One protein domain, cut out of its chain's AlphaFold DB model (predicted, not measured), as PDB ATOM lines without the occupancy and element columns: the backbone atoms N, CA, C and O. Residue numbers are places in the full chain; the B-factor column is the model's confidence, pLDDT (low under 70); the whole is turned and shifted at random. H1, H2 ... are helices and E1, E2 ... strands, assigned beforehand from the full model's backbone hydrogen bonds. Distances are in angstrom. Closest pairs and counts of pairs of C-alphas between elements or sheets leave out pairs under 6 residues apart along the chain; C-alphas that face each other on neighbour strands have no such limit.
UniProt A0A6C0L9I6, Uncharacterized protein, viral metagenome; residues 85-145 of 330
ATOM      1  N   ILE A  85      24.455 -32.027  30.782       74.50
ATOM      2  CA  ILE A  85      23.616 -30.876  30.464       74.50
ATOM      3  C   ILE A  85      24.462 -29.611  30.583       74.50
ATOM      4  O   ILE A  85      25.026 -29.320  31.635       74.50
ATOM      5  N   LEU A  86      24.493 -28.842  29.504       79.75
ATOM      6  CA  LEU A  86      25.138 -27.545  29.407       79.75
ATOM      7  C   LEU A  86      24.057 -26.469  29.449       79.75
ATOM      8  O   LEU A  86      23.089 -26.517  28.687       79.75
ATOM      9  N   ARG A  87      24.189 -25.492  30.340       85.69
ATOM     10  CA  ARG A  87      23.241 -24.383  30.460       85.69
ATOM     11  C   ARG A  87      23.979 -23.079  30.301       85.69
ATOM     12  O   ARG A  87      24.756 -22.725  31.172       85.69
ATOM     13  N   TRP A  88      23.700 -22.369  29.221       88.56
ATOM     14  CA  TRP A  88      24.149 -20.996  29.070       88.56
ATOM     15  C   TRP A  88      23.068 -20.047  29.594       88.56
ATOM     16  O   TRP A  88      21.901 -20.186  29.212       88.56
ATOM     17  N   LYS A  89      23.428 -19.106  30.466       88.94
ATOM     18  CA  LYS A  89      22.523 -18.078  30.994       88.94
ATOM     19  C   LYS A  89      23.233 -16.729  31.012       88.94
ATOM     20  O   LYS A  89      24.308 -16.618  31.590       88.94
ATOM     21  N   LYS A  90      22.617 -15.716  30.404       84.88
ATOM     22  CA  LYS A  90      23.038 -14.313  30.530       84.88
ATOM     23  C   LYS A  90      22.188 -13.578  31.562       84.88
ATOM     24  O   LYS A  90      22.716 -12.943  32.462       84.88
ATOM     25  N   ASP A  91      20.878 -13.748  31.466       82.75
ATOM     26  CA  ASP A  91      19.871 -13.190  32.365       82.75
ATOM     27  C   ASP A  91      18.641 -14.125  32.373       82.75
ATOM     28  O   ASP A  91      18.708 -15.263  31.889       82.75
ATOM     29  N   ASP A  92      17.531 -13.717  32.987       77.44
ATOM     30  CA  ASP A  92      16.319 -14.549  33.044       77.44
ATOM     31  C   ASP A  92      15.594 -14.682  31.694       77.44
ATOM     32  O   ASP A  92      14.927 -15.698  31.450       77.44
ATOM     33  N   ASP A  93      15.822 -13.730  30.793       77.38
ATOM     34  CA  ASP A  93      15.200 -13.636  29.475       77.38
ATOM     35  C   ASP A  93      16.047 -14.265  28.360       77.38
ATOM     36  O   ASP A  93      15.527 -14.560  27.281       77.38
ATOM     37  N   ASN A  94      17.328 -14.532  28.624       81.62
ATOM     38  CA  ASN A  94      18.299 -15.054  27.672       81.62
ATOM     39  C   ASN A  94      19.025 -16.277  28.246       81.62
ATOM     40  O   ASN A  94      19.989 -16.180  29.016       81.62
ATOM     41  N   ARG A  95      18.566 -17.466  27.841       84.81
ATOM     42  CA  ARG A  95      19.129 -18.750  28.280       84.81
ATOM     43  C   ARG A  95      19.014 -19.839  27.226       84.81
ATOM     44  O   ARG A  95      17.996 -19.981  26.550       84.81
ATOM     45  N   ARG A  96      20.031 -20.694  27.162       85.19
ATOM     46  CA  ARG A  96      20.075 -21.883  26.309       85.19
ATOM     47  C   ARG A  96      20.404 -23.114  27.133       85.19
ATOM     48  O   ARG A  96      21.144 -23.063  28.111       85.19
ATOM     49  N   THR A  97      19.826 -24.243  26.759       80.06
ATOM     50  CA  THR A  97      20.144 -25.536  27.365       80.06
ATOM     51  C   THR A  97      20.482 -26.510  26.263       80.06
ATOM     52  O   THR A  97      19.708 -26.667  25.320       80.06
ATOM     53  N   ALA A  98      21.616 -27.175  26.403       77.56
ATOM     54  CA  ALA A  98      22.092 -28.188  25.491       77.56
ATOM     55  C   ALA A  98      22.537 -29.434  26.255       77.56
ATOM     56  O   ALA A  98      22.656 -29.428  27.479       77.56
ATOM     57  N   MET A  99      22.733 -30.527  25.533       74.75
ATOM     58  CA  MET A  99      23.190 -31.789  26.090       74.75
ATOM     59  C   MET A  99      24.315 -32.344  25.234       74.75
ATOM     60  O   MET A  99      24.230 -32.335  24.005       74.75
ATOM     61  N   VAL A 100      25.343 -32.843  25.907       71.25
ATOM     62  CA  VAL A 100      26.478 -33.510  25.283       71.25
ATOM     63  C   VAL A 100      26.036 -34.888  24.814       71.25
ATOM     64  O   VAL A 100      25.529 -35.695  25.600       71.25
ATOM     65  N   VAL A 101      26.218 -35.139  23.525       68.44
ATOM     66  CA  VAL A 101      25.970 -36.414  22.851       68.44
ATOM     67  C   VAL A 101      27.277 -36.892  22.214       68.44
ATOM     68  O   VAL A 101      28.232 -36.127  22.137       68.44
ATOM     69  N   LYS A 102      27.353 -38.159  21.795       50.78
ATOM     70  CA  LYS A 102      28.614 -38.763  21.329       50.78
ATOM     71  C   LYS A 102      29.311 -37.961  20.221       50.78
ATOM     72  O   LYS A 102      30.520 -37.787  20.273       50.78
ATOM     73  N   ASP A 103      28.528 -37.438  19.280       63.34
ATOM     74  CA  ASP A 103      29.038 -36.788  18.065       63.34
ATOM     75  C   ASP A 103      28.876 -35.258  18.095       63.34
ATOM     76  O   ASP A 103      28.879 -34.614  17.048       63.34
ATOM     77  N   GLY A 104      28.664 -34.671  19.282       73.69
ATOM     78  CA  GLY A 104      28.545 -33.222  19.423       73.69
ATOM     79  C   GLY A 104      27.606 -32.755  20.531       73.69
ATOM     80  O   GLY A 104      27.476 -33.373  21.587       73.69
ATOM     81  N   ILE A 105      26.945 -31.623  20.311       78.06
ATOM     82  CA  ILE A 105      26.050 -30.974  21.267       78.06
ATOM     83  C   ILE A 105      24.672 -30.789  20.641       78.06
ATOM     84  O   ILE A 105      24.521 -30.168  19.592       78.06
ATOM     85  N   LEU A 106      23.638 -31.273  21.327       77.94
ATOM     86  CA  LEU A 106      22.253 -31.031  20.936       77.94
ATOM     87  C   LEU A 106      21.663 -29.900  21.775       77.94
ATOM     88  O   LEU A 106      21.477 -30.056  22.985       77.94
ATOM     89  N   GLN A 107      21.298 -28.785  21.142       79.12
ATOM     90  CA  GLN A 107      20.532 -27.739  21.809       79.12
ATOM     91  C   GLN A 107      19.084 -28.202  22.012       79.12
ATOM     92  O   GLN A 107      18.384 -28.588  21.078       79.12
ATOM     93  N   LEU A 108      18.647 -28.193  23.270       70.81
ATOM     94  CA  LEU A 108      17.330 -28.655  23.708       70.81
ATOM     95  C   LEU A 108      16.329 -27.507  23.842       70.81
ATOM     96  O   LEU A 108      15.120 -27.728  23.730       70.81
ATOM     97  N   LYS A 109      16.824 -26.311  24.171       77.06
ATOM     98  CA  LYS A 109      15.999 -25.147  24.484       77.06
ATOM     99  C   LYS A 109      16.755 -23.856  24.224       77.06
ATOM    100  O   LYS A 109      17.905 -23.731  24.646       77.06
ATOM    101  N   GLU A 110      16.060 -22.885  23.648       79.06
ATOM    102  CA  GLU A 110      16.517 -21.510  23.506       79.06
ATOM    103  C   GLU A 110      15.408 -20.549  23.951       79.06
ATOM    104  O   GLU A 110      14.258 -20.647  23.525       79.06
ATOM    105  N   ILE A 111      15.748 -19.647  24.869       80.00
ATOM    106  CA  ILE A 111      14.944 -18.473  25.196       80.00
ATOM    107  C   ILE A 111      15.815 -17.260  24.928       80.00
ATOM    108  O   ILE A 111      16.907 -17.171  25.489       80.00
ATOM    109  N   MET A 112      15.322 -16.368  24.079       79.50
ATOM    110  CA  MET A 112      15.942 -15.088  23.770       79.50
ATOM    111  C   MET A 112      14.875 -14.004  23.902       79.50
ATOM    112  O   MET A 112      13.761 -14.183  23.402       79.50
ATOM    113  N   LEU A 113      15.196 -12.896  24.575       80.06
ATOM    114  CA  LEU A 113      14.256 -11.795  24.845       80.06
ATOM    115  C   LEU A 113      12.941 -12.278  25.495       80.06
ATOM    116  O   LEU A 113      11.847 -11.879  25.093       80.06
ATOM    117  N   GLY A 114      13.034 -13.239  26.420       72.75
ATOM    118  CA  GLY A 114      11.888 -13.813  27.136       72.75
ATOM    119  C   GLY A 114      11.011 -14.741  26.283       72.75
ATOM    120  O   GLY A 114      10.084 -15.373  26.793       72.75
ATOM    121  N   ARG A 115      11.308 -14.888  24.986       71.50
ATOM    122  CA  ARG A 115      10.538 -15.712  24.049       71.50
ATOM    123  C   ARG A 115      11.262 -17.012  23.748       71.50
ATOM    124  O   ARG A 115      12.457 -17.045  23.465       71.50
ATOM    125  N   ARG A 116      10.510 -18.109  23.793       69.50
ATOM    126  CA  ARG A 116      10.998 -19.423  23.375       69.50
ATOM    127  C   ARG A 116      11.000 -19.504  21.849       69.50
ATOM    128  O   ARG A 116       9.984 -19.179  21.236       69.50
ATOM    129  N   SER A 117      12.097 -19.957  21.247       69.19
ATOM    130  CA  SER A 117      12.146 -20.133  19.794       69.19
ATOM    131  C   SER A 117      11.315 -21.351  19.358       69.19
ATOM    132  O   SER A 117      11.218 -22.368  20.046       69.19
ATOM    133  N   ALA A 118      10.644 -21.252  18.208       43.50
ATOM    134  CA  ALA A 118       9.819 -22.343  17.679       43.50
ATOM    135  C   ALA A 118      10.673 -23.508  17.130       43.50
ATOM    136  O   ALA A 118      10.228 -24.655  17.126       43.50
ATOM    137  N   ASN A 119      11.927 -23.226  16.748       53.88
ATOM    138  CA  ASN A 119      12.883 -24.164  16.149       53.88
ATOM    139  C   ASN A 119      14.124 -24.354  17.042       53.88
ATOM    140  O   ASN A 119      15.264 -24.231  16.600       53.88
ATOM    141  N   ASP A 120      13.896 -24.662  18.322       56.06
ATOM    142  CA  ASP A 120      14.919 -24.752  19.383       56.06
ATOM    143  C   ASP A 120      16.008 -25.827  19.175       56.06
ATOM    144  O   ASP A 120      16.976 -25.874  19.940       56.06
ATOM    145  N   LYS A 121      15.845 -26.731  18.198       58.72
ATOM    146  CA  LYS A 121      16.666 -27.941  18.064       58.72
ATOM    147  C   LYS A 121      17.697 -27.790  16.962       58.72
ATOM    148  O   LYS A 121      17.416 -28.043  15.795       58.72
ATOM    149  N   LYS A 122      18.902 -27.415  17.375       76.56
ATOM    150  CA  LYS A 122      20.089 -27.356  16.525       76.56
ATOM    151  C   LYS A 122      21.115 -28.352  17.039       76.56
ATOM    152  O   LYS A 122      21.330 -28.458  18.250       76.56
ATOM    153  N   PHE A 123      21.691 -29.103  16.116       79.69
ATOM    154  CA  PHE A 123      22.812 -29.983  16.392       79.69
ATOM    155  C   PHE A 123      24.102 -29.252  16.039       79.69
ATOM    156  O   PHE A 123      24.164 -28.564  15.023       79.69
ATOM    157  N   PHE A 124      25.107 -29.407  16.885       81.81
ATOM    158  CA  PHE A 124      26.434 -28.839  16.713       81.81
ATOM    159  C   PHE A 124      27.432 -29.982  16.789       81.81
ATOM    160  O   PHE A 124      27.308 -30.821  17.675       81.81
ATOM    161  N   SER A 125      28.415 -30.018  15.895       79.75
ATOM    162  CA  SER A 125      29.443 -31.066  15.845       79.75
ATOM    163  C   SER A 125      30.340 -31.100  17.084       79.75
ATOM    164  O   SER A 125      30.951 -32.121  17.383       79.75
ATOM    165  N   SER A 126      30.412 -30.008  17.848       81.81
ATOM    166  CA  SER A 126      31.244 -29.937  19.045       81.81
ATOM    167  C   SER A 126      30.738 -28.919  20.069       81.81
ATOM    168  O   SER A 126      29.869 -28.083  19.800       81.81
ATOM    169  N   PHE A 127      31.317 -28.966  21.274       80.81
ATOM    170  CA  PHE A 127      31.124 -27.920  22.278       80.81
ATOM    171  C   PHE A 127      31.612 -26.557  21.794       80.81
ATOM    172  O   PHE A 127      30.971 -25.555  22.099       80.81
ATOM    173  N   ALA A 128      32.703 -26.515  21.028       82.88
ATOM    174  CA  ALA A 128      33.222 -25.278  20.461       82.88
ATOM    175  C   ALA A 128      32.223 -24.662  19.469       82.88
ATOM    176  O   ALA A 128      31.932 -23.472  19.572       82.88
ATOM    177  N   ASP A 129      31.622 -25.486  18.607       83.81
ATOM    178  CA  ASP A 129      30.614 -25.050  17.632       83.81
ATOM    179  C   ASP A 129      29.339 -24.566  18.314       83.81
ATOM    180  O   ASP A 129      28.754 -23.563  17.924       83.81
ATOM    181  N   TRP A 130      28.901 -25.251  19.370       87.62
ATOM    182  CA  TRP A 130      27.761 -24.773  20.141       87.62
ATOM    183  C   TRP A 130      28.087 -23.463  20.864       87.62
ATOM    184  O   TRP A 130      27.308 -22.511  20.796       87.62
ATOM    185  N   LYS A 131      29.255 -23.389  21.516       85.38
ATOM    186  CA  LYS A 131      29.708 -22.223  22.282       85.38
ATOM    187  C   LYS A 131      29.882 -20.987  21.400       85.38
ATOM    188  O   LYS A 131      29.528 -19.899  21.845       85.38
ATOM    189  N   SER A 132      30.366 -21.141  20.169       85.88
ATOM    190  CA  SER A 132      30.532 -20.029  19.222       85.88
ATOM    191  C   SER A 132      29.200 -19.406  18.793       85.88
ATOM    192  O   SER A 132      29.167 -18.244  18.401       85.88
ATOM    193  N   THR A 133      28.085 -20.132  18.930       85.38
ATOM    194  CA  THR A 133      26.745 -19.587  18.653       85.38
ATOM    195  C   THR A 133      26.100 -18.867  19.832       85.38
ATOM    196  O   THR A 133      24.987 -18.346  19.685       85.38
ATOM    197  N   LEU A 134      26.729 -18.877  21.013       85.38
ATOM    198  CA  LEU A 134      26.173 -18.259  22.212       85.38
ATOM    199  C   LEU A 134      26.377 -16.736  22.175       85.38
ATOM    200  O   LEU A 134      27.472 -16.273  21.856       85.38
ATOM    201  N   PRO A 135      25.352 -15.942  22.534       83.50
ATOM    202  CA  PRO A 135      25.506 -14.500  22.688       83.50
ATOM    203  C   PRO A 135      26.577 -14.133  23.728       83.50
ATOM    204  O   PRO A 135      26.816 -14.863  24.693       83.50
ATOM    205  N   SER A 136      27.193 -12.962  23.569       81.44
ATOM    206  CA  SER A 136      28.206 -12.464  24.502       81.44
ATOM    207  C   SER A 136      27.619 -12.125  25.882       81.44
ATOM    208  O   SER A 136      26.487 -11.639  26.005       81.44
ATOM    209  N   GLY A 137      28.419 -12.354  26.931       76.75
ATOM    210  CA  GLY A 137      28.123 -11.925  28.303       76.75
ATOM    211  C   GLY A 137      27.271 -12.879  29.147       76.75
ATOM    212  O   GLY A 137      26.628 -12.409  30.074       76.75
ATOM    213  N   GLY A 138      27.228 -14.180  28.837       81.56
ATOM    214  CA  GLY A 138      26.560 -15.186  29.678       81.56
ATOM    215  C   GLY A 138      27.488 -16.312  30.139       81.56
ATOM    216  O   GLY A 138      28.526 -16.565  29.527       81.56
ATOM    217  N   GLU A 139      27.086 -17.008  31.199       85.56
ATOM    218  CA  GLU A 139      27.850 -18.070  31.857       85.56
ATOM    219  C   GLU A 139      27.349 -19.461  31.463       85.56
ATOM    220  O   GLU A 139      26.153 -19.658  31.235       85.56
ATOM    221  N   ILE A 140      28.256 -20.442  31.399       85.44
ATOM    222  CA  ILE A 140      27.929 -21.844  31.108       85.44
ATOM    223  C   ILE A 140      28.039 -22.672  32.390       85.44
ATOM    224  O   ILE A 140      29.132 -22.875  32.909       85.44
ATOM    225  N   ALA A 141      26.917 -23.217  32.853       83.50
ATOM    226  CA  ALA A 141      26.855 -24.203  33.925       83.50
ATOM    227  C   ALA A 141      26.770 -25.633  33.367       83.50
ATOM    228  O   ALA A 141      26.098 -25.889  32.364       83.50
ATOM    229  N   VAL A 142      27.421 -26.573  34.050       79.38
ATOM    230  CA  VAL A 142      27.555 -27.978  33.642       79.38
ATOM    231  C   VAL A 142      26.885 -28.871  34.689       79.38
ATOM    232  O   VAL A 142      27.142 -28.729  35.879       79.38
ATOM    233  N   GLN A 143      26.011 -29.788  34.267       72.94
ATOM    234  CA  GLN A 143      25.269 -30.679  35.164       72.94
ATOM    235  C   GLN A 143      25.233 -32.113  34.617       72.94
ATOM    236  O   GLN A 143      24.962 -32.315  33.440       72.94
ATOM    237  N   VAL A 144      25.438 -33.128  35.460       62.59
ATOM    238  CA  VAL A 144      25.296 -34.544  35.061       62.59
ATOM    239  C   VAL A 144      23.823 -34.866  34.748       62.59
ATOM    240  O   VAL A 144      22.923 -34.469  35.492       62.59
ATOM    241  N   GLY A 145      23.564 -35.549  33.629       56.78
ATOM    242  CA  GLY A 145      22.214 -35.862  33.143       56.78
ATOM    243  C   GLY A 145      21.427 -36.872  33.984       56.78
ATOM    244  O   GLY A 145      21.930 -37.488  34.918       56.78
TER     245      GLY A 145
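AT A GLANCE: This is residues 85 to 145 of the 330 residues of an uncharacterized protein of viral metagenome (UniProt A0A6C0L9I6). A strongly twisted antiparallel sheet of four strands, in the order E3 - E2 - E1 - E4, makes a wall with one short helix, H1, over one face and the other face bare. From the end of E3 a long loop, residues 113 to 126, folds back along that edge of the sheet and leads to H1, and E4 then closes the opposite edge beside E1. The printed part has 61 residues, with four named strands and one named helix in the order E1, E2, E3, H1, E4; the class is mostly strand. It is compact, with a radius of gyration of the C-alphas of 10.8 A and spans of 31 by 23 by 22 A.

HOW THE PARTS SIT: E1, residues 85 to 89, E2, residues 95 to 101, and E3, residues 104 to 112, form a meander, each strand the antiparallel neighbour of the one before, in two hairpins. N 98 and O 86 are 2.8 A apart, within hydrogen-bond range, as are N 106 and O 99 at 2.9 A. E4, residues 139 to 144, is antiparallel to E1 at 158 degrees, with N 87 and O 141 within hydrogen-bond range at 2.8 A. E3 and E4 are apart. H1, residues 127 to 132, is on the sheet at a height of 8.8 A, over E2 and along the strands, at 13 degrees on the local plane. The closest C-alphas of H1 and E3 are those of Phe 127 and Ile 105, 6.0 A apart. In H1 every O i to N i+4 pair is within hydrogen-bond range.

IN THESE COORDINATES: E1 begins at C-alpha 85 (23.616, -30.876, 30.464) and measures 12.9 A. E2 measures 19.7 A, and E3, which bends by 60 degrees at residue 108, 22.5 A. H1 measures 8.5 A. E4 measures 17.0 A and ends at C-alpha 144 (25.296, -34.544, 35.061).

THE WHOLE: The C-alphas farthest apart, of Lys 102 and Leu 113, are 30.8 A apart. The printed part has no cut, and the link from E3 to H1 is long. The pLDDT is under 70 at residues 101 to 103, 116 to 121 and 144 to 145.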